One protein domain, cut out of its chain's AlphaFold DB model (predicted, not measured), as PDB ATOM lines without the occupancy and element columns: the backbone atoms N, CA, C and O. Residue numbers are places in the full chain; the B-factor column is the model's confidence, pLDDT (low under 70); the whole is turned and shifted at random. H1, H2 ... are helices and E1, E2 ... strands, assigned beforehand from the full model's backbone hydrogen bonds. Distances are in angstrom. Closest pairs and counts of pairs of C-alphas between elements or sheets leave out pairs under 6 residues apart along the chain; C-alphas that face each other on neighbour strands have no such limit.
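AT A GLANCE: This is residues 48 to 180 of the 181 residues of an uncharacterized protein of Caulobacter sp. BK020 (UniProt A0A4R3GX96). Two four-stranded sheets lie face to face as a flat sandwich, and one helix, H1, covers the face of the sheet E2 E7 E4 E5 that is turned away from the other sheet. The strands make a jelly roll, one long hairpin wound over both sheets, nesting E1 with E8, E2 with E7, E3 with E6 and E4 with E5. The printed part has 133 residues with one named helix and eight named strands, in the order E1 H1 E2 E3 E4 E5 E6 E7 E8; the sheets, E1 E8 E3 E6 and E2 E7 E4 E5, are both antiparallel, and the class is mostly strand. The whole is compact, with a radius of gyration of the C-alphas of 14.8 A and spans of 49 by 34 by 17 A.

HOW THE PARTS SIT: Start at E1, residues 48 to 56, an edge strand; beside it is E8, residues 169 to 179, with N 51 and O 175 within hydrogen-bond range at 2.9 A. Next come E3, residues 106 to 114, with N 111 and O 172 at 2.8 A, and the edge strand E6, residues 148 to 156, with N 110 and O 150 at 2.8 A; this sheet is strongly twisted. In the other sheet E2, residues 96 to 99, pairs with E7, residues 161 to 167, at N 98 and O 162, 2.9 A. E7 pairs with E4, residues 121 to 128, at N 124 and O 165, 2.9 A. E4 and E5, residues 134 to 141, form a hairpin, with N 125 and O 137 at 2.9 A. Between the sheets, the closest C-alphas of E1 and E2 are those of Tyr 55 and Ala 96, 5.6 A, while E1 and E5 are apart. Look for H1 at residues 67 to 79: it is on the sheet E2 E7 E4 E5 at a height of 9.1 A, two layers with the helix on one face, and runs along the strands, at 14 degrees to E4 on the local plane. It lies over E4 and only just over E7, with 3 C-alphas on E7; Val 67 and Ala 122 are the closest C-alphas of H1 and E4, 7.2 A. In H1 every O i to N i+4 pair is within hydrogen-bond range.

IN THESE COORDINATES: Find C-alpha 48 at (12.845, -17.423, 35.197), where E1 begins its 26.6 A. H1, 18.3 A long, starts at C-alpha 67 at (37.454, -32.982, 12.673). E3 covers 26.2 A, and E8, the longest strand, runs 32.3 A to C-alpha 179 at (16.159, -12.583, 37.915).

THE WHOLE: The C-alphas farthest apart, of Gly 64 and Ser 180, are 49.9 A apart. The printed part has no cut, and its long link is H1 to E2, residues 80 to 95. Mean pLDDT of the printed part is 82.1; residues 59 to 74, 76 to 77 and 79 to 94 are under 70.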
ATOM      1  N   LYS A  48      12.012 -16.541  36.011       87.94
ATOM      2  CA  LYS A  48      12.845 -17.423  35.197       87.94
ATOM      3  C   LYS A  48      12.645 -17.055  33.737       87.94
ATOM      4  O   LYS A  48      11.508 -17.065  33.272       87.94
ATOM      5  N   GLU A  49      13.723 -16.760  33.028       92.00
ATOM      6  CA  GLU A  49      13.691 -16.526  31.587       92.00
ATOM      7  C   GLU A  49      14.481 -17.614  30.874       92.00
ATOM      8  O   GLU A  49      15.664 -17.818  31.148       92.00
ATOM      9  N   ALA A  50      13.827 -18.311  29.950       94.94
ATOM     10  CA  ALA A  50      14.508 -19.246  29.071       94.94
ATOM     11  C   ALA A  50      15.339 -18.468  28.044       94.94
ATOM     12  O   ALA A  50      14.852 -17.523  27.419       94.94
ATOM     13  N   LYS A  51      16.589 -18.883  27.865       97.38
ATOM     14  CA  LYS A  51      17.510 -18.348  26.869       97.38
ATOM     15  C   LYS A  51      18.039 -19.488  26.018       97.38
ATOM     16  O   LYS A  51      18.186 -20.619  26.489       97.38
ATOM     17  N   GLU A  52      18.333 -19.177  24.765       97.00
ATOM     18  CA  GLU A  52      18.968 -20.119  23.861       97.00
ATOM     19  C   GLU A  52      19.920 -19.426  22.892       97.00
ATOM     20  O   GLU A  52      19.772 -18.247  22.575       97.00
ATOM     21  N   VAL A  53      20.906 -20.182  22.420       96.69
ATOM     22  CA  VAL A  53      21.802 -19.787  21.333       96.69
ATOM     23  C   VAL A  53      22.002 -20.988  20.423       96.69
ATOM     24  O   VAL A  53      22.145 -22.113  20.896       96.69
ATOM     25  N   THR A  54      21.954 -20.760  19.113       95.75
ATOM     26  CA  THR A  54      22.030 -21.818  18.098       95.75
ATOM     27  C   THR A  54      23.177 -21.533  17.142       95.75
ATOM     28  O   THR A  54      23.395 -20.388  16.755       95.75
ATOM     29  N   TYR A  55      23.888 -22.582  16.747       92.38
ATOM     30  CA  TYR A  55      24.927 -22.550  15.732       92.38
ATOM     31  C   TYR A  55      24.722 -23.695  14.738       92.38
ATOM     32  O   TYR A  55      24.564 -24.853  15.127       92.38
ATOM     33  N   THR A  56      24.760 -23.377  13.448       90.12
ATOM     34  CA  THR A  56      24.687 -24.358  12.362       90.12
ATOM     35  C   THR A  56      26.000 -24.336  11.600       90.12
ATOM     36  O   THR A  56      26.388 -23.301  11.059       90.12
ATOM     37  N   ALA A  57      26.680 -25.482  11.542       84.81
ATOM     38  CA  ALA A  57      27.911 -25.612  10.777       84.81
ATOM     39  C   ALA A  57      27.653 -25.334   9.288       84.81
ATOM     40  O   ALA A  57      26.719 -25.880   8.697       84.81
ATOM     41  N   GLN A  58      28.499 -24.521   8.655       75.69
ATOM     42  CA  GLN A  58      28.421 -24.331   7.210       75.69
ATOM     43  C   GLN A  58      28.949 -25.569   6.477       75.69
ATOM     44  O   GLN A  58      30.025 -26.084   6.784       75.69
ATOM     45  N   ALA A  59      28.216 -26.015   5.453       55.50
ATOM     46  CA  ALA A  59      28.530 -27.222   4.682       55.50
ATOM     47  C   ALA A  59      29.884 -27.172   3.941       55.50
ATOM     48  O   ALA A  59      30.381 -28.201   3.496       55.50
ATOM     49  N   LYS A  60      30.505 -25.992   3.809       50.41
ATOM     50  CA  LYS A  60      31.721 -25.791   3.005       50.41
ATOM     51  C   LYS A  60      33.025 -26.212   3.706       50.41
ATOM     52  O   LYS A  60      34.088 -26.095   3.106       50.41
ATOM     53  N   ALA A  61      32.971 -26.677   4.957       48.34
ATOM     54  CA  ALA A  61      34.151 -26.684   5.822       48.34
ATOM     55  C   ALA A  61      34.938 -28.002   5.944       48.34
ATOM     56  O   ALA A  61      36.037 -27.972   6.494       48.34
ATOM     57  N   VAL A  62      34.443 -29.148   5.462       50.22
ATOM     58  CA  VAL A  62      35.100 -30.444   5.740       50.22
ATOM     59  C   VAL A  62      35.280 -31.269   4.474       50.22
ATOM     60  O   VAL A  62      34.517 -32.187   4.192       50.22
ATOM     61  N   VAL A  63      36.329 -30.964   3.717       41.28
ATOM     62  CA  VAL A  63      36.884 -31.908   2.744       41.28
ATOM     63  C   VAL A  63      38.255 -32.337   3.271       41.28
ATOM     64  O   VAL A  63      39.224 -31.595   3.170       41.28
ATOM     65  N   GLY A  64      38.315 -33.519   3.896       49.19
ATOM     66  CA  GLY A  64      39.564 -34.254   4.150       49.19
ATOM     67  C   GLY A  64      40.357 -33.953   5.433       49.19
ATOM     68  O   GLY A  64      41.429 -34.527   5.601       49.19
ATOM     69  N   GLY A  65      39.876 -33.096   6.341       56.91
ATOM     70  CA  GLY A  65      40.573 -32.759   7.594       56.91
ATOM     71  C   GLY A  65      40.145 -33.588   8.814       56.91
ATOM     72  O   GLY A  65      39.000 -34.031   8.904       56.91
ATOM     73  N   ASN A  66      41.048 -33.763   9.787       65.38
ATOM     74  CA  ASN A  66      40.726 -34.331  11.100       65.38
ATOM     75  C   ASN A  66      39.788 -33.376  11.866       65.38
ATOM     76  O   ASN A  66      40.224 -32.323  12.335       65.38
ATOM     77  N   VAL A  67      38.516 -33.765  12.010       64.31
ATOM     78  CA  VAL A  67      37.454 -32.982  12.673       64.31
ATOM     79  C   VAL A  67      37.857 -32.531  14.083       64.31
ATOM     80  O   VAL A  67      37.601 -31.387  14.453       64.31
ATOM     81  N   ALA A  68      38.535 -33.394  14.847       62.72
ATOM     82  CA  ALA A  68      39.000 -33.069  16.194       62.72
ATOM     83  C   ALA A  68      40.081 -31.976  16.177       62.72
ATOM     84  O   ALA A  68      40.064 -31.067  17.003       62.72
ATOM     85  N   GLY A  69      40.988 -32.021  15.196       60.38
ATOM     86  CA  GLY A  69      42.041 -31.017  15.027       60.38
ATOM     87  C   GLY A  69      41.488 -29.633  14.683       60.38
ATOM     88  O   GLY A  69      41.935 -28.633  15.241       60.38
ATOM     89  N   SER A  70      40.473 -29.570  13.816       63.84
ATOM     90  CA  SER A  70      39.808 -28.311  13.455       63.84
ATOM     91  C   SER A  70      39.036 -27.695  14.627       63.84
ATOM     92  O   SER A  70      39.099 -26.481  14.822       63.84
ATOM     93  N   LEU A  71      38.351 -28.517  15.434       66.50
ATOM     94  CA  LEU A  71      37.648 -28.049  16.635       66.50
ATOM     95  C   LEU A  71      38.637 -27.528  17.686       66.50
ATOM     96  O   LEU A  71      38.487 -26.414  18.179       66.50
ATOM     97  N   ALA A  72      39.694 -28.296  17.968       66.69
ATOM     98  CA  ALA A  72      40.713 -27.931  18.947       66.69
ATOM     99  C   ALA A  72      41.426 -26.615  18.591       66.69
ATOM    100  O   ALA A  72      41.640 -25.775  19.466       66.69
ATOM    101  N   ALA A  73      41.744 -26.397  17.310       63.41
ATOM    102  CA  ALA A  73      42.348 -25.149  16.846       63.41
ATOM    103  C   ALA A  73      41.404 -23.945  17.025       63.41
ATOM    104  O   ALA A  73      41.828 -22.899  17.522       63.41
ATOM    105  N   ALA A  74      40.120 -24.100  16.681       67.06
ATOM    106  CA  ALA A  74      39.113 -23.057  16.881       67.06
ATOM    107  C   ALA A  74      38.918 -22.734  18.373       67.06
ATOM    108  O   ALA A  74      38.859 -21.564  18.756       67.06
ATOM    109  N   HIS A  75      38.890 -23.760  19.228       70.62
ATOM    110  CA  HIS A  75      38.802 -23.599  20.677       70.62
ATOM    111  C   HIS A  75      40.008 -22.844  21.236       70.62
ATOM    112  O   HIS A  75      39.829 -21.904  22.006       70.62
ATOM    113  N   LEU A  76      41.229 -23.221  20.852       65.62
ATOM    114  CA  LEU A  76      42.442 -22.611  21.391       65.62
ATOM    115  C   LEU A  76      42.566 -21.132  20.998       65.62
ATOM    116  O   LEU A  76      42.872 -20.302  21.853       65.62
ATOM    117  N   ALA A  77      42.261 -20.788  19.742       68.19
ATOM    118  CA  ALA A  77      42.234 -19.395  19.292       68.19
ATOM    119  C   ALA A  77      41.226 -18.565  20.107       68.19
ATOM    120  O   ALA A  77      41.544 -17.476  20.593       68.19
ATOM    121  N   GLN A  78      40.038 -19.124  20.343       74.12
ATOM    122  CA  GLN A  78      38.997 -18.453  21.104       74.12
ATOM    123  C   GLN A  78      39.323 -18.351  22.602       74.12
ATOM    124  O   GLN A  78      39.064 -17.319  23.222       74.12
ATOM    125  N   ALA A  79      39.929 -19.382  23.194       67.44
ATOM    126  CA  ALA A  79      40.399 -19.383  24.578       67.44
ATOM    127  C   ALA A  79      41.515 -18.348  24.799       67.44
ATOM    128  O   ALA A  79      41.511 -17.658  25.815       67.44
ATOM    129  N   ALA A  80      42.392 -18.145  23.814       67.31
ATOM    130  CA  ALA A  80      43.432 -17.117  23.853       67.31
ATOM    131  C   ALA A  80      42.896 -15.678  23.689       67.31
ATOM    132  O   ALA A  80      43.662 -14.724  23.786       67.31
ATOM    133  N   GLY A  81      41.590 -15.494  23.444       60.62
ATOM    134  CA  GLY A  81      41.009 -14.168  23.202       60.62
ATOM    135  C   GLY A  81      41.426 -13.561  21.861       60.62
ATOM    136  O   GLY A  81      41.198 -12.375  21.631       60.62
ATOM    137  N   ALA A  82      42.011 -14.363  20.967       57.09
ATOM    138  CA  ALA A  82      42.247 -13.947  19.602       57.09
ATOM    139  C   ALA A  82      40.889 -13.885  18.890       57.09
ATOM    140  O   ALA A  82      40.209 -14.898  18.723       57.09
ATOM    141  N   SER A  83      40.478 -12.690  18.463       49.09
ATOM    142  CA  SER A  83      39.442 -12.570  17.436       49.09
ATOM    143  C   SER A  83      39.883 -13.394  16.225       49.09
ATOM    144  O   SER A  83      41.069 -13.363  15.895       49.09
ATOM    145  N   ALA A  84      38.960 -14.094  15.562       47.50
ATOM    146  CA  ALA A  84      39.198 -15.034  14.456       47.50
ATOM    147  C   ALA A  84      39.865 -14.444  13.181       47.50
ATOM    148  O   ALA A  84      39.725 -14.991  12.096       47.50
ATOM    149  N   ALA A  85      40.591 -13.330  13.286       40.44
ATOM    150  CA  ALA A  85      41.335 -12.675  12.218       40.44
ATOM    151  C   ALA A  85      42.775 -13.205  12.033       40.44
ATOM    152  O   ALA A  85      43.455 -12.746  11.124       40.44
ATOM    153  N   ALA A  86      43.260 -14.132  12.871       38.00
ATOM    154  CA  ALA A  86      44.672 -14.548  12.862       38.00
ATOM    155  C   ALA A  86      44.902 -16.070  12.851       38.00
ATOM    156  O   ALA A  86      45.928 -16.544  13.335       38.00
ATOM    157  N   ALA A  87      43.971 -16.850  12.304       39.12
ATOM    158  CA  ALA A  87      44.238 -18.250  11.998       39.12
ATOM    159  C   ALA A  87      43.987 -18.494  10.510       39.12
ATOM    160  O   ALA A  87      42.837 -18.596  10.090       39.12
ATOM    161  N   ASP A  88      45.060 -18.691   9.741       37.75
ATOM    162  CA  ASP A  88      45.053 -19.358   8.426       37.75
ATOM    163  C   ASP A  88      44.644 -20.850   8.541       37.75
ATOM    164  O   ASP A  88      45.104 -21.718   7.801       37.75
ATOM    165  N   ALA A  89      43.766 -21.179   9.494       39.78
ATOM    166  CA  ALA A  89      43.055 -22.438   9.526       39.78
ATOM    167  C   ALA A  89      41.911 -22.314   8.510       39.78
ATOM    168  O   ALA A  89      41.008 -21.494   8.714       39.78
ATOM    169  N   PRO A  90      41.916 -23.089   7.411       36.56
ATOM    170  CA  PRO A  90      40.828 -23.028   6.457       36.56
ATOM    171  C   PRO A  90      39.546 -23.410   7.207       36.56
ATOM    172  O   PRO A  90      39.412 -24.533   7.687       36.56
ATOM    173  N   ASN A  91      38.612 -22.460   7.300       43.22
ATOM    174  CA  ASN A  91      37.219 -22.641   7.733       43.22
ATOM    175  C   ASN A  91      36.873 -22.490   9.230       43.22
ATOM    176  O   ASN A  91      35.825 -22.990   9.646       43.22
ATOM    177  N   ALA A  92      37.643 -21.752  10.037       45.91
ATOM    178  CA  ALA A  92      37.165 -21.330  11.362       45.91
ATOM    179  C   ALA A  92      36.091 -20.226  11.233       45.91
ATOM    180  O   ALA A  92      36.374 -19.033  11.319       45.91
ATOM    181  N   VAL A  93      34.843 -20.622  10.973       57.66
ATOM    182  CA  VAL A  93      33.682 -19.722  11.060       57.66
ATOM    183  C   VAL A  93      33.528 -19.278  12.517       57.66
ATOM    184  O   VAL A  93      33.658 -20.095  13.429       57.66
ATOM    185  N   ALA A  94      33.276 -17.984  12.731       66.25
ATOM    186  CA  ALA A  94      33.110 -17.423  14.068       66.25
ATOM    187  C   ALA A  94      32.022 -18.190  14.850       66.25
ATOM    188  O   ALA A  94      30.937 -18.421  14.301       66.25
ATOM    189  N   PRO A  95      32.286 -18.594  16.108       79.25
ATOM    190  CA  PRO A  95      31.306 -19.311  16.912       79.25
ATOM    191  C   PRO A  95      30.070 -18.451  17.175       79.25
ATOM    192  O   PRO A  95      30.150 -17.222  17.217       79.25
ATOM    193  N   ALA A  96      28.928 -19.094  17.430       86.50
ATOM    194  CA  ALA A  96      27.803 -18.370  18.015       86.50
ATOM    195  C   ALA A  96      28.112 -18.072  19.482       86.50
ATOM    196  O   ALA A  96      28.529 -18.966  20.222       86.50
ATOM    197  N   THR A  97      27.887 -16.833  19.907       91.56
ATOM    198  CA  THR A  97      28.218 -16.377  21.259       91.56
ATOM    199  C   THR A  97      26.989 -15.874  21.997       91.56
ATOM    200  O   THR A  97      26.159 -15.184  21.405       91.56
ATOM    201  N   ALA A  98      26.899 -16.153  23.294       94.94
ATOM    202  CA  ALA A  98      25.864 -15.604  24.163       94.94
ATOM    203  C   ALA A  98      26.415 -15.285  25.554       94.94
ATOM    204  O   ALA A  98      27.380 -15.896  26.006       94.94
ATOM    205  N   PHE A  99      25.787 -14.335  26.237       95.88
ATOM    206  CA  PHE A  99      26.115 -13.970  27.610       95.88
ATOM    207  C   PHE A  99      25.103 -14.588  28.575       95.88
ATOM    208  O   PHE A  99      23.910 -14.609  28.281       95.88
ATOM    209  N   VAL A 100      25.585 -15.066  29.721       96.06
ATOM    210  CA  VAL A 100      24.757 -15.590  30.809       96.06
ATOM    211  C   VAL A 100      24.498 -14.479  31.818       96.06
ATOM    212  O   VAL A 100      25.402 -14.053  32.533       96.06
ATOM    213  N   GLY A 101      23.256 -14.017  31.888       94.12
ATOM    214  CA  GLY A 101      22.778 -13.051  32.870       94.12
ATOM    215  C   GLY A 101      22.201 -13.688  34.137       94.12
ATOM    216  O   GLY A 101      22.518 -14.817  34.516       94.12
ATOM    217  N   GLY A 102      21.316 -12.938  34.796       89.38
ATOM    218  CA  GLY A 102      20.623 -13.359  36.013       89.38
ATOM    219  C   GLY A 102      21.436 -13.182  37.301       89.38
ATOM    220  O   GLY A 102      22.508 -12.585  37.319       89.38
ATOM    221  N   GLY A 103      20.879 -13.676  38.407       86.94
ATOM    222  CA  GLY A 103      21.441 -13.582  39.758       86.94
ATOM    223  C   GLY A 103      21.799 -14.929  40.394       86.94
ATOM    224  O   GLY A 103      22.158 -14.963  41.566       86.94
ATOM    225  N   CYS A 104      21.681 -16.042  39.665       90.62
ATOM    226  CA  CYS A 104      21.996 -17.384  40.165       90.62
ATOM    227  C   CYS A 104      22.689 -18.228  39.088       90.62
ATOM    228  O   CYS A 104      22.603 -17.910  37.903       90.62
ATOM    229  N   CYS A 105      23.362 -19.305  39.500       92.62
ATOM    230  CA  CYS A 105      23.987 -20.256  38.587       92.62
ATOM    231  C   CYS A 105      22.960 -20.856  37.619       92.62
ATOM    232  O   CYS A 105      21.819 -21.135  37.995       92.62
ATOM    233  N   VAL A 106      23.395 -21.096  36.385       95.31
ATOM    234  CA  VAL A 106      22.581 -21.724  35.344       95.31
ATOM    235  C   VAL A 106      23.168 -23.073  34.960       95.31
ATOM    236  O   VAL A 106      24.386 -23.263  34.970       95.31
ATOM    237  N   HIS A 107      22.287 -23.993  34.578       96.31
ATOM    238  CA  HIS A 107      22.648 -25.279  33.996       96.31
ATOM    239  C   HIS A 107      22.373 -25.223  32.499       96.31
ATOM    240  O   HIS A 107      21.255 -24.909  32.082       96.31
ATOM    241  N   ILE A 108      23.392 -25.513  31.697       97.50
ATOM    242  CA  ILE A 108      23.297 -25.466  30.244       97.50
ATOM    243  C   ILE A 108      23.006 -26.869  29.723       97.50
ATOM    244  O   ILE A 108      23.669 -27.839  30.095       97.50
ATOM    245  N   SER A 109      22.020 -26.959  28.839       97.81
ATOM    246  CA  SER A 109      21.691 -28.170  28.087       97.81
ATOM    247  C   SER A 109      21.938 -27.941  26.602       97.81
ATOM    248  O   SER A 109      21.766 -26.827  26.109       97.81
ATOM    249  N   LEU A 110      22.342 -28.989  25.893       97.62
ATOM    250  CA  LEU A 110      22.603 -28.980  24.460       97.62
ATOM    251  C   LEU A 110      21.637 -29.898  23.726       97.62
ATOM    252  O   LEU A 110      21.421 -31.041  24.118       97.62
ATOM    253  N   GLU A 111      21.138 -29.412  22.604       97.62
ATOM    254  CA  GLU A 111      20.378 -30.164  21.618       97.62
ATOM    255  C   GLU A 111      21.121 -30.074  20.292       97.62
ATOM    256  O   GLU A 111      21.523 -28.984  19.887       97.62
ATOM    257  N   TYR A 112      21.335 -31.194  19.608       95.44
ATOM    258  CA  TYR A 112      22.026 -31.167  18.324       95.44
ATOM    259  C   TYR A 112      21.581 -32.271  17.376       95.44
ATOM    260  O   TYR A 112      21.127 -33.335  17.790       95.44
ATOM    261  N   ALA A 113      21.733 -32.001  16.082       94.00
ATOM    262  CA  ALA A 113      21.471 -32.940  15.001       94.00
ATOM    263  C   ALA A 113      22.571 -32.849  13.938       94.00
ATOM    264  O   ALA A 113      22.915 -31.732  13.527       94.00
ATOM    265  N   PRO A 114      23.086 -33.986  13.443       91.56
ATOM    266  CA  PRO A 114      23.959 -33.989  12.278       91.56
ATOM    267  C   PRO A 114      23.238 -33.444  11.039       91.56
ATOM    268  O   PRO A 114      22.067 -33.745  10.813       91.56
ATOM    269  N   ILE A 115      23.944 -32.653  10.231       90.00
ATOM    270  CA  ILE A 115      23.434 -32.132   8.951       90.00
ATOM    271  C   ILE A 115      23.469 -33.247   7.904       90.00
ATOM    272  O   ILE A 115      22.488 -33.482   7.204       90.00
ATOM    273  N   THR A 116      24.598 -33.960   7.835       87.69
ATOM    274  CA  THR A 116      24.787 -35.139   6.987       87.69
ATOM    275  C   THR A 116      24.910 -36.371   7.882       87.69
ATOM    276  O   THR A 116      25.982 -36.581   8.457       87.69
ATOM    277  N   PRO A 117      23.859 -37.206   8.011       85.06
ATOM    278  CA  PRO A 117      23.856 -38.348   8.929       85.06
ATOM    279  C   PRO A 117      24.915 -39.400   8.594       85.06
ATOM    280  O   PRO A 117      25.334 -40.150   9.461       85.06
ATOM    281  N   THR A 118      25.357 -39.475   7.338       87.69
ATOM    282  CA  THR A 118      26.350 -40.453   6.867       87.69
ATOM    283  C   THR A 118      27.796 -40.012   7.085       87.69
ATOM    284  O   THR A 118      28.712 -40.764   6.763       87.69
ATOM    285  N   ALA A 119      28.022 -38.813   7.622       83.81
ATOM    286  CA  ALA A 119      29.348 -38.298   7.926       83.81
ATOM    287  C   ALA A 119      29.524 -38.126   9.438       83.81
ATOM    288  O   ALA A 119      28.559 -37.971  10.186       83.81
ATOM    289  N   GLN A 120      30.777 -38.145   9.883       86.00
ATOM    290  CA  GLN A 120      31.127 -37.828  11.263       86.00
ATOM    291  C   GLN A 120      30.665 -36.405  11.601       86.00
ATOM    292  O   GLN A 120      30.663 -35.518  10.742       86.00
ATOM    293  N   SER A 121      30.269 -36.182  12.850       85.62
ATOM    294  CA  SER A 121      29.885 -34.856  13.334       85.62
ATOM    295  C   SER A 121      30.561 -34.554  14.662       85.62
ATOM    296  O   SER A 121      30.987 -35.463  15.374       85.62
ATOM    297  N   ALA A 122      30.710 -33.273  14.972       88.12
ATOM    298  CA  ALA A 122      31.218 -32.842  16.262       88.12
ATOM    299  C   ALA A 122      30.489 -31.589  16.726       88.12
ATOM    300  O   ALA A 122      30.126 -30.729  15.921       88.12
ATOM    301  N   VAL A 123      30.291 -31.485  18.031       91.50
ATOM    302  CA  VAL A 123      29.696 -30.328  18.694       91.50
ATOM    303  C   VAL A 123      30.514 -29.991  19.925       91.50
ATOM    304  O   VAL A 123      31.020 -30.883  20.606       91.50
ATOM    305  N   ALA A 124      30.634 -28.705  20.224       91.31
ATOM    306  CA  ALA A 124      31.276 -28.263  21.444       91.31
ATOM    307  C   ALA A 124      30.651 -26.981  21.984       91.31
ATOM    308  O   ALA A 124      30.157 -26.129  21.240       91.31
ATOM    309  N   ILE A 125      30.704 -26.860  23.304       93.75
ATOM    310  CA  ILE A 125      30.394 -25.646  24.041       93.75
ATOM    311  C   ILE A 125      31.608 -25.257  24.870       93.75
ATOM    312  O   ILE A 125      32.124 -26.043  25.665       93.75
ATOM    313  N   MET A 126      32.030 -24.014  24.699       93.50
ATOM    314  CA  MET A 126      33.009 -23.372  25.551       93.50
ATOM    315  C   MET A 126      32.302 -22.341  26.422       93.50
ATOM    316  O   MET A 126      31.508 -21.543  25.929       93.50
ATOM    317  N   VAL A 127      32.607 -22.335  27.714       94.94
ATOM    318  CA  VAL A 127      32.123 -21.330  28.655       94.94
ATOM    319  C   VAL A 127      33.320 -20.664  29.302       94.94
ATOM    320  O   VAL A 127      34.121 -21.334  29.949       94.94
ATOM    321  N   ARG A 128      33.434 -19.348  29.129       94.19
ATOM    322  CA  ARG A 128      34.399 -18.519  29.847       94.19
ATOM    323  C   ARG A 128      33.686 -17.818  30.992       94.19
ATOM    324  O   ARG A 128      32.747 -17.066  30.738       94.19
ATOM    325  N   ASP A 129      34.102 -18.070  32.223       92.75
ATOM    326  CA  ASP A 129      33.554 -17.373  33.384       92.75
ATOM    327  C   ASP A 129      34.172 -15.972  33.567       92.75
ATOM    328  O   ASP A 129      35.039 -15.530  32.808       92.75
ATOM    329  N   THR A 130      33.705 -15.254  34.585       89.75
ATOM    330  CA  THR A 130      34.200 -13.913  34.931       89.75
ATOM    331  C   THR A 130      35.611 -13.908  35.517       89.75
ATOM    332  O   THR A 130      36.242 -12.859  35.568       89.75
ATOM    333  N   GLU A 131      36.093 -15.058  35.989       90.44
ATOM    334  CA  GLU A 131      37.435 -15.245  36.547       90.44
ATOM    335  C   GLU A 131      38.452 -15.595  35.438       90.44
ATOM    336  O   GLU A 131      39.654 -15.653  35.682       90.44
ATOM    337  N   GLY A 132      37.981 -15.773  34.196       85.31
ATOM    338  CA  GLY A 132      38.787 -16.151  33.037       85.31
ATOM    339  C   GLY A 132      38.952 -17.663  32.869       85.31
ATOM    340  O   GLY A 132      39.618 -18.093  31.927       85.31
ATOM    341  N   THR A 133      38.330 -18.477  33.725       90.12
ATOM    342  CA  THR A 133      38.327 -19.935  33.604       90.12
ATOM    343  C   THR A 133      37.549 -20.342  32.366       90.12
ATOM    344  O   THR A 133      36.428 -19.883  32.130       90.12
ATOM    345  N   VAL A 134      38.133 -21.243  31.579       91.06
ATOM    346  CA  VAL A 134      37.499 -21.807  30.390       91.06
ATOM    347  C   VAL A 134      37.109 -23.251  30.668       91.06
ATOM    348  O   VAL A 134      37.957 -24.093  30.952       91.06
ATOM    349  N   MET A 135      35.817 -23.538  30.551       92.38
ATOM    350  CA  MET A 135      35.266 -24.889  30.559       92.38
ATOM    351  C   MET A 135      34.908 -25.282  29.131       92.38
ATOM    352  O   MET A 135      34.248 -24.517  28.428       92.38
ATOM    353  N   LEU A 136      35.325 -26.471  28.710       90.69
ATOM    354  CA  LEU A 136      35.015 -27.021  27.399       90.69
ATOM    355  C   LEU A 136      34.303 -28.359  27.579       90.69
ATOM    356  O   LEU A 136      34.820 -29.259  28.237       90.69
ATOM    357  N   TRP A 137      33.139 -28.486  26.955       94.38
ATOM    358  CA  TRP A 137      32.515 -29.774  26.702       94.38
ATOM    359  C   TRP A 137      32.483 -29.995  25.197       94.38
ATOM    360  O   TRP A 137      32.014 -29.137  24.449       94.38
ATOM    361  N   GLU A 138      32.974 -31.145  24.756       91.12
ATOM    362  CA  GLU A 138      32.972 -31.536  23.354       91.12
ATOM    363  C   GLU A 138      32.454 -32.957  23.193       91.12
ATOM    364  O   GLU A 138      32.587 -33.808  24.076       91.12
ATOM    365  N   LYS A 139      31.858 -33.211  22.033       91.69
ATOM    366  CA  LYS A 139      31.435 -34.539  21.640       91.69
ATOM    367  C   LYS A 139      31.624 -34.734  20.146       91.69
ATOM    368  O   LYS A 139      31.221 -33.903  19.338       91.69
ATOM    369  N   ILE A 140      32.235 -35.864  19.812       90.06
ATOM    370  CA  ILE A 140      32.443 -36.340  18.453       90.06
ATOM    371  C   ILE A 140      31.577 -37.580  18.272       90.06
ATOM    372  O   ILE A 140      31.687 -38.531  19.045       90.06
ATOM    373  N   ASP A 141      30.738 -37.566  17.247       89.44
ATOM    374  CA  ASP A 141      29.789 -38.628  16.958       89.44
ATOM    375  C   ASP A 141      30.119 -39.321  15.631       89.44
ATOM    376  O   ASP A 141      30.390 -38.646  14.626       89.44
ATOM    377  N   PRO A 142      30.095 -40.667  15.595       90.62
ATOM    378  CA  PRO A 142      30.308 -41.417  14.367       90.62
ATOM    379  C   PRO A 142      29.151 -41.208  13.374       90.62
ATOM    380  O   PRO A 142      28.053 -40.786  13.770       90.62
ATOM    381  N   PRO A 143      29.362 -41.554  12.088       90.81
ATOM    382  CA  PRO A 143      28.281 -41.656  11.112       90.81
ATOM    383  C   PRO A 143      27.116 -42.513  11.623       90.81
ATOM    384  O   PRO A 143      27.316 -43.504  12.320       90.81
ATOM    385  N   GLY A 144      25.896 -42.145  11.246       89.69
ATOM    386  CA  GLY A 144      24.653 -42.801  11.657       89.69
ATOM    387  C   GLY A 144      24.057 -42.253  12.953       89.69
ATOM    388  O   GLY A 144      22.973 -42.672  13.345       89.69
ATOM    389  N   THR A 145      24.722 -41.305  13.615       90.88
ATOM    390  CA  THR A 145      24.154 -40.637  14.789       90.88
ATOM    391  C   THR A 145      22.963 -39.764  14.388       90.88
ATOM    392  O   THR A 145      22.978 -39.072  13.369       90.88
ATOM    393  N   HIS A 146      21.909 -39.798  15.198       92.12
ATOM    394  CA  HIS A 146      20.710 -38.979  15.017       92.12
ATOM    395  C   HIS A 146      20.658 -37.849  16.047       92.12
ATOM    396  O   HIS A 146      21.607 -37.646  16.798       92.12
ATOM    397  N   TYR A 147      19.546 -37.116  16.084       95.69
ATOM    398  CA  TYR A 147      19.288 -36.072  17.073       95.69
ATOM    399  C   TYR A 147      19.630 -36.519  18.505       95.69
ATOM    400  O   TYR A 147      19.285 -37.625  18.926       95.69
ATOM    401  N   GLN A 148      20.298 -35.646  19.253       96.19
ATOM    402  CA  GLN A 148      20.716 -35.880  20.628       96.19
ATOM    403  C   GLN A 148      20.353 -34.696  21.514       96.19
ATOM    404  O   GLN A 148      20.419 -33.537  21.103       96.19
ATOM    405  N   VAL A 149      20.071 -35.011  22.775       97.00
ATOM    406  CA  VAL A 149      19.967 -34.038  23.862       97.00
ATOM    407  C   VAL A 149      20.944 -34.437  24.959       97.00
ATOM    408  O   VAL A 149      21.072 -35.621  25.296       97.00
ATOM    409  N   LYS A 150      21.674 -33.457  25.487       97.19
ATOM    410  CA  LYS A 150      22.573 -33.598  26.630       97.19
ATOM    411  C   LYS A 150      22.256 -32.513  27.636       97.19
ATOM    412  O   LYS A 150      22.456 -31.331  27.378       97.19
ATOM    413  N   GLU A 151      21.742 -32.932  28.776       96.12
ATOM    414  CA  GLU A 151      21.387 -32.034  29.862       96.12
ATOM    415  C   GLU A 151      22.591 -31.791  30.764       96.12
ATOM    416  O   GLU A 151      23.447 -32.663  30.918       96.12
ATOM    417  N   ASN A 152      22.631 -30.606  31.372       94.44
ATOM    418  CA  ASN A 152      23.615 -30.239  32.392       94.44
ATOM    419  C   ASN A 152      25.078 -30.501  31.973       94.44
ATOM    420  O   ASN A 152      25.872 -31.042  32.740       94.44
ATOM    421  N   VAL A 153      25.434 -30.124  30.741       96.06
ATOM    422  CA  VAL A 153      26.804 -30.303  30.225       96.06
ATOM    423  C   VAL A 153      27.797 -29.359  30.896       96.06
ATOM    424  O   VAL A 153      28.961 -29.708  31.068       96.06
ATOM    425  N   VAL A 154      27.335 -28.165  31.280       95.62
ATOM    426  CA  VAL A 154      28.110 -27.145  31.990       95.62
ATOM    427  C   VAL A 154      27.181 -26.416  32.958       95.62
ATOM    428  O   VAL A 154      26.054 -26.063  32.607       95.62
ATOM    429  N   THR A 155      27.668 -26.163  34.172       95.56
ATOM    430  CA  THR A 155      27.035 -25.252  35.135       95.56
ATOM    431  C   THR A 155      27.925 -24.028  35.290       95.56
ATOM    432  O   THR A 155      29.130 -24.177  35.468       95.56
ATOM    433  N   THR A 156      27.359 -22.823  35.217       95.44
ATOM    434  CA  THR A 156      28.150 -21.586  35.298       95.44
ATOM    435  C   THR A 156      27.434 -20.470  36.054       95.44
ATOM    436  O   THR A 156      26.210 -20.490  36.202       95.44
ATOM    437  N   LYS A 157      28.209 -19.504  36.555       94.56
ATOM    438  CA  LYS A 157      27.713 -18.303  37.239       94.56
ATOM    439  C   LYS A 157      27.247 -17.250  36.212       94.56
ATOM    440  O   LYS A 157      27.737 -17.250  35.078       94.56
ATOM    441  N   PRO A 158      26.361 -16.318  36.608       94.81
ATOM    442  CA  PRO A 158      26.108 -15.109  35.831       94.81
ATOM    443  C   PRO A 158      27.405 -14.357  35.525       94.81
ATOM    444  O   PRO A 158      28.330 -14.351  36.336       94.81
ATOM    445  N   GLY A 159      27.468 -13.718  34.363       93.94
ATOM    446  CA  GLY A 159      28.675 -13.073  33.851       93.94
ATOM    447  C   GLY A 159      29.473 -13.921  32.860       93.94
ATOM    448  O   GLY A 159      30.383 -13.403  32.216       93.94
ATOM    449  N   ALA A 160      29.148 -15.208  32.713       95.88
ATOM    450  CA  ALA A 160      29.861 -16.093  31.803       95.88
ATOM    451  C   ALA A 160      29.498 -15.850  30.329       95.88
ATOM    452  O   ALA A 160      28.366 -15.504  29.989       95.88
ATOM    453  N   THR A 161      30.456 -16.092  29.437       95.38
ATOM    454  CA  THR A 161      30.260 -16.078  27.981       95.38
ATOM    455  C   THR A 161      30.260 -17.503  27.442       95.38
ATOM    456  O   THR A 161      31.204 -18.257  27.672       95.38
ATOM    457  N   ILE A 162      29.210 -17.858  26.710       94.56
ATOM    458  CA  ILE A 162      29.046 -19.124  25.995       94.56
ATOM    459  C   ILE A 162      29.516 -18.939  24.557       94.56
ATOM    460  O   ILE A 162      29.149 -17.957  23.913       94.56
ATOM    461  N   LEU A 163      30.263 -19.910  24.038       92.81
ATOM    462  CA  LEU A 163      30.630 -20.027  22.632       92.81
ATOM    463  C   LEU A 163      30.274 -21.428  22.132       92.81
ATOM    464  O   LEU A 163      30.662 -22.425  22.745       92.81
ATOM    465  N   LEU A 164      29.525 -21.499  21.033       92.19
ATOM    466  CA  LEU A 164      29.110 -22.749  20.405       92.19
ATOM    467  C   LEU A 164      29.856 -23.008  19.108       92.19
ATOM    468  O   LEU A 164      29.958 -22.136  18.244       92.19
ATOM    469  N   PHE A 165      30.278 -24.259  18.964       87.69
ATOM    470  CA  PHE A 165      30.964 -24.779  17.797       87.69
ATOM    471  C   PHE A 165      30.262 -26.046  17.317       87.69
ATOM    472  O   PHE A 165      29.777 -26.858  18.110       87.69
ATOM    473  N   ALA A 166      30.236 -26.237  16.004       88.56
ATOM    474  CA  ALA A 166      29.774 -27.472  15.396       88.56
ATOM    475  C   ALA A 166      30.486 -27.736  14.073       88.56
ATOM    476  O   ALA A 166      30.832 -26.814  13.333       88.56
ATOM    477  N   VAL A 167      30.630 -29.018  13.758       86.06
ATOM    478  CA  VAL A 167      31.105 -29.541  12.482       86.06
ATOM    479  C   VAL A 167      30.104 -30.584  12.002       86.06
ATOM    480  O   VAL A 167      29.787 -31.521  12.733       86.06
ATOM    481  N   ASN A 168      29.590 -30.413  10.776       86.75
ATOM    482  CA  ASN A 168      28.532 -31.257  10.200       86.75
ATOM    483  C   ASN A 168      27.313 -31.436  11.136       86.75
ATOM    484  O   ASN A 168      26.650 -32.470  11.137       86.75
ATOM    485  N   ALA A 169      27.002 -30.430  11.954       90.12
ATOM    486  CA  ALA A 169      25.884 -30.466  12.886       90.12
ATOM    487  C   ALA A 169      25.269 -29.077  13.078       90.12
ATOM    488  O   ALA A 169      25.917 -28.048  12.871       90.12
ATOM    489  N   THR A 170      24.007 -29.069  13.490       92.56
ATOM    490  CA  THR A 170      23.372 -27.922  14.142       92.56
ATOM    491  C   THR A 170      23.323 -28.197  15.632       92.56
ATOM    492  O   THR A 170      22.894 -29.277  16.029       92.56
ATOM    493  N   VAL A 171      23.750 -27.233  16.441       95.12
ATOM    494  CA  VAL A 171      23.746 -27.296  17.903       95.12
ATOM    495  C   VAL A 171      22.996 -26.102  18.472       95.12
ATOM    496  O   VAL A 171      23.139 -24.977  18.001       95.12
ATOM    497  N   ARG A 172      22.204 -26.343  19.510       97.31
ATOM    498  CA  ARG A 172      21.461 -25.344  20.265       97.31
ATOM    499  C   ARG A 172      21.727 -25.537  21.748       97.31
ATOM    500  O   ARG A 172      21.476 -26.614  22.282       97.31
ATOM    501  N   ALA A 173      22.213 -24.496  22.409       97.75
ATOM    502  CA  ALA A 173      22.318 -24.457  23.859       97.75
ATOM    503  C   ALA A 173      21.117 -23.746  24.464       97.75
ATOM    504  O   ALA A 173      20.661 -22.737  23.929       97.75
ATOM    505  N   ARG A 174      20.631 -24.272  25.587       97.94
ATOM    506  CA  ARG A 174      19.474 -23.772  26.333       97.94
ATOM    507  C   ARG A 174      19.812 -23.657  27.808       97.94
ATOM    508  O   ARG A 174      20.419 -24.564  28.377       97.94
ATOM    509  N   TRP A 175      19.401 -22.556  28.423       97.50
ATOM    510  CA  TRP A 175      19.515 -22.334  29.862       97.50
ATOM    511  C   TRP A 175      18.350 -21.484  30.368       97.50
ATOM    512  O   TRP A 175      17.553 -20.954  29.593       97.50
ATOM    513  N   CYS A 176      18.219 -21.391  31.688       96.19
ATOM    514  CA  CYS A 176      17.220 -20.551  32.338       96.19
ATOM    515  C   CYS A 176      17.917 -19.574  33.277       96.19
ATOM    516  O   CYS A 176      18.551 -19.994  34.244       96.19
ATOM    517  N   GLU A 177      17.774 -18.283  33.008       94.44
ATOM    518  CA  GLU A 177      18.275 -17.217  33.869       94.44
ATOM    519  C   GLU A 177      17.254 -16.904  34.955       94.44
ATOM    520  O   GLU A 177      16.047 -16.899  34.711       94.44
ATOM    521  N   VAL A 178      17.743 -16.646  36.165       89.62
ATOM    522  CA  VAL A 178      16.908 -16.296  37.314       89.62
ATOM    523  C   VAL A 178      17.139 -14.832  37.660       89.62
ATOM    524  O   VAL A 178      18.246 -14.469  38.045       89.62
ATOM    525  N   PHE A 179      16.106 -14.002  37.569       82.38
ATOM    526  CA  PHE A 179      16.159 -12.583  37.915       82.38
ATOM    527  C   PHE A 179      15.441 -12.339  39.245       82.38
ATOM    528  O   PHE A 179      14.224 -12.522  39.348       82.38
ATOM    529  N   SER A 180      16.188 -11.930  40.273       70.25
ATOM    530  CA  SER A 180      15.616 -11.387  41.510       70.25
ATOM    531  C   SER A 180      15.080  -9.982  41.227       70.25
ATOM    532  O   SER A 180      15.817  -9.152  40.697       70.25
TER     533      SER A 180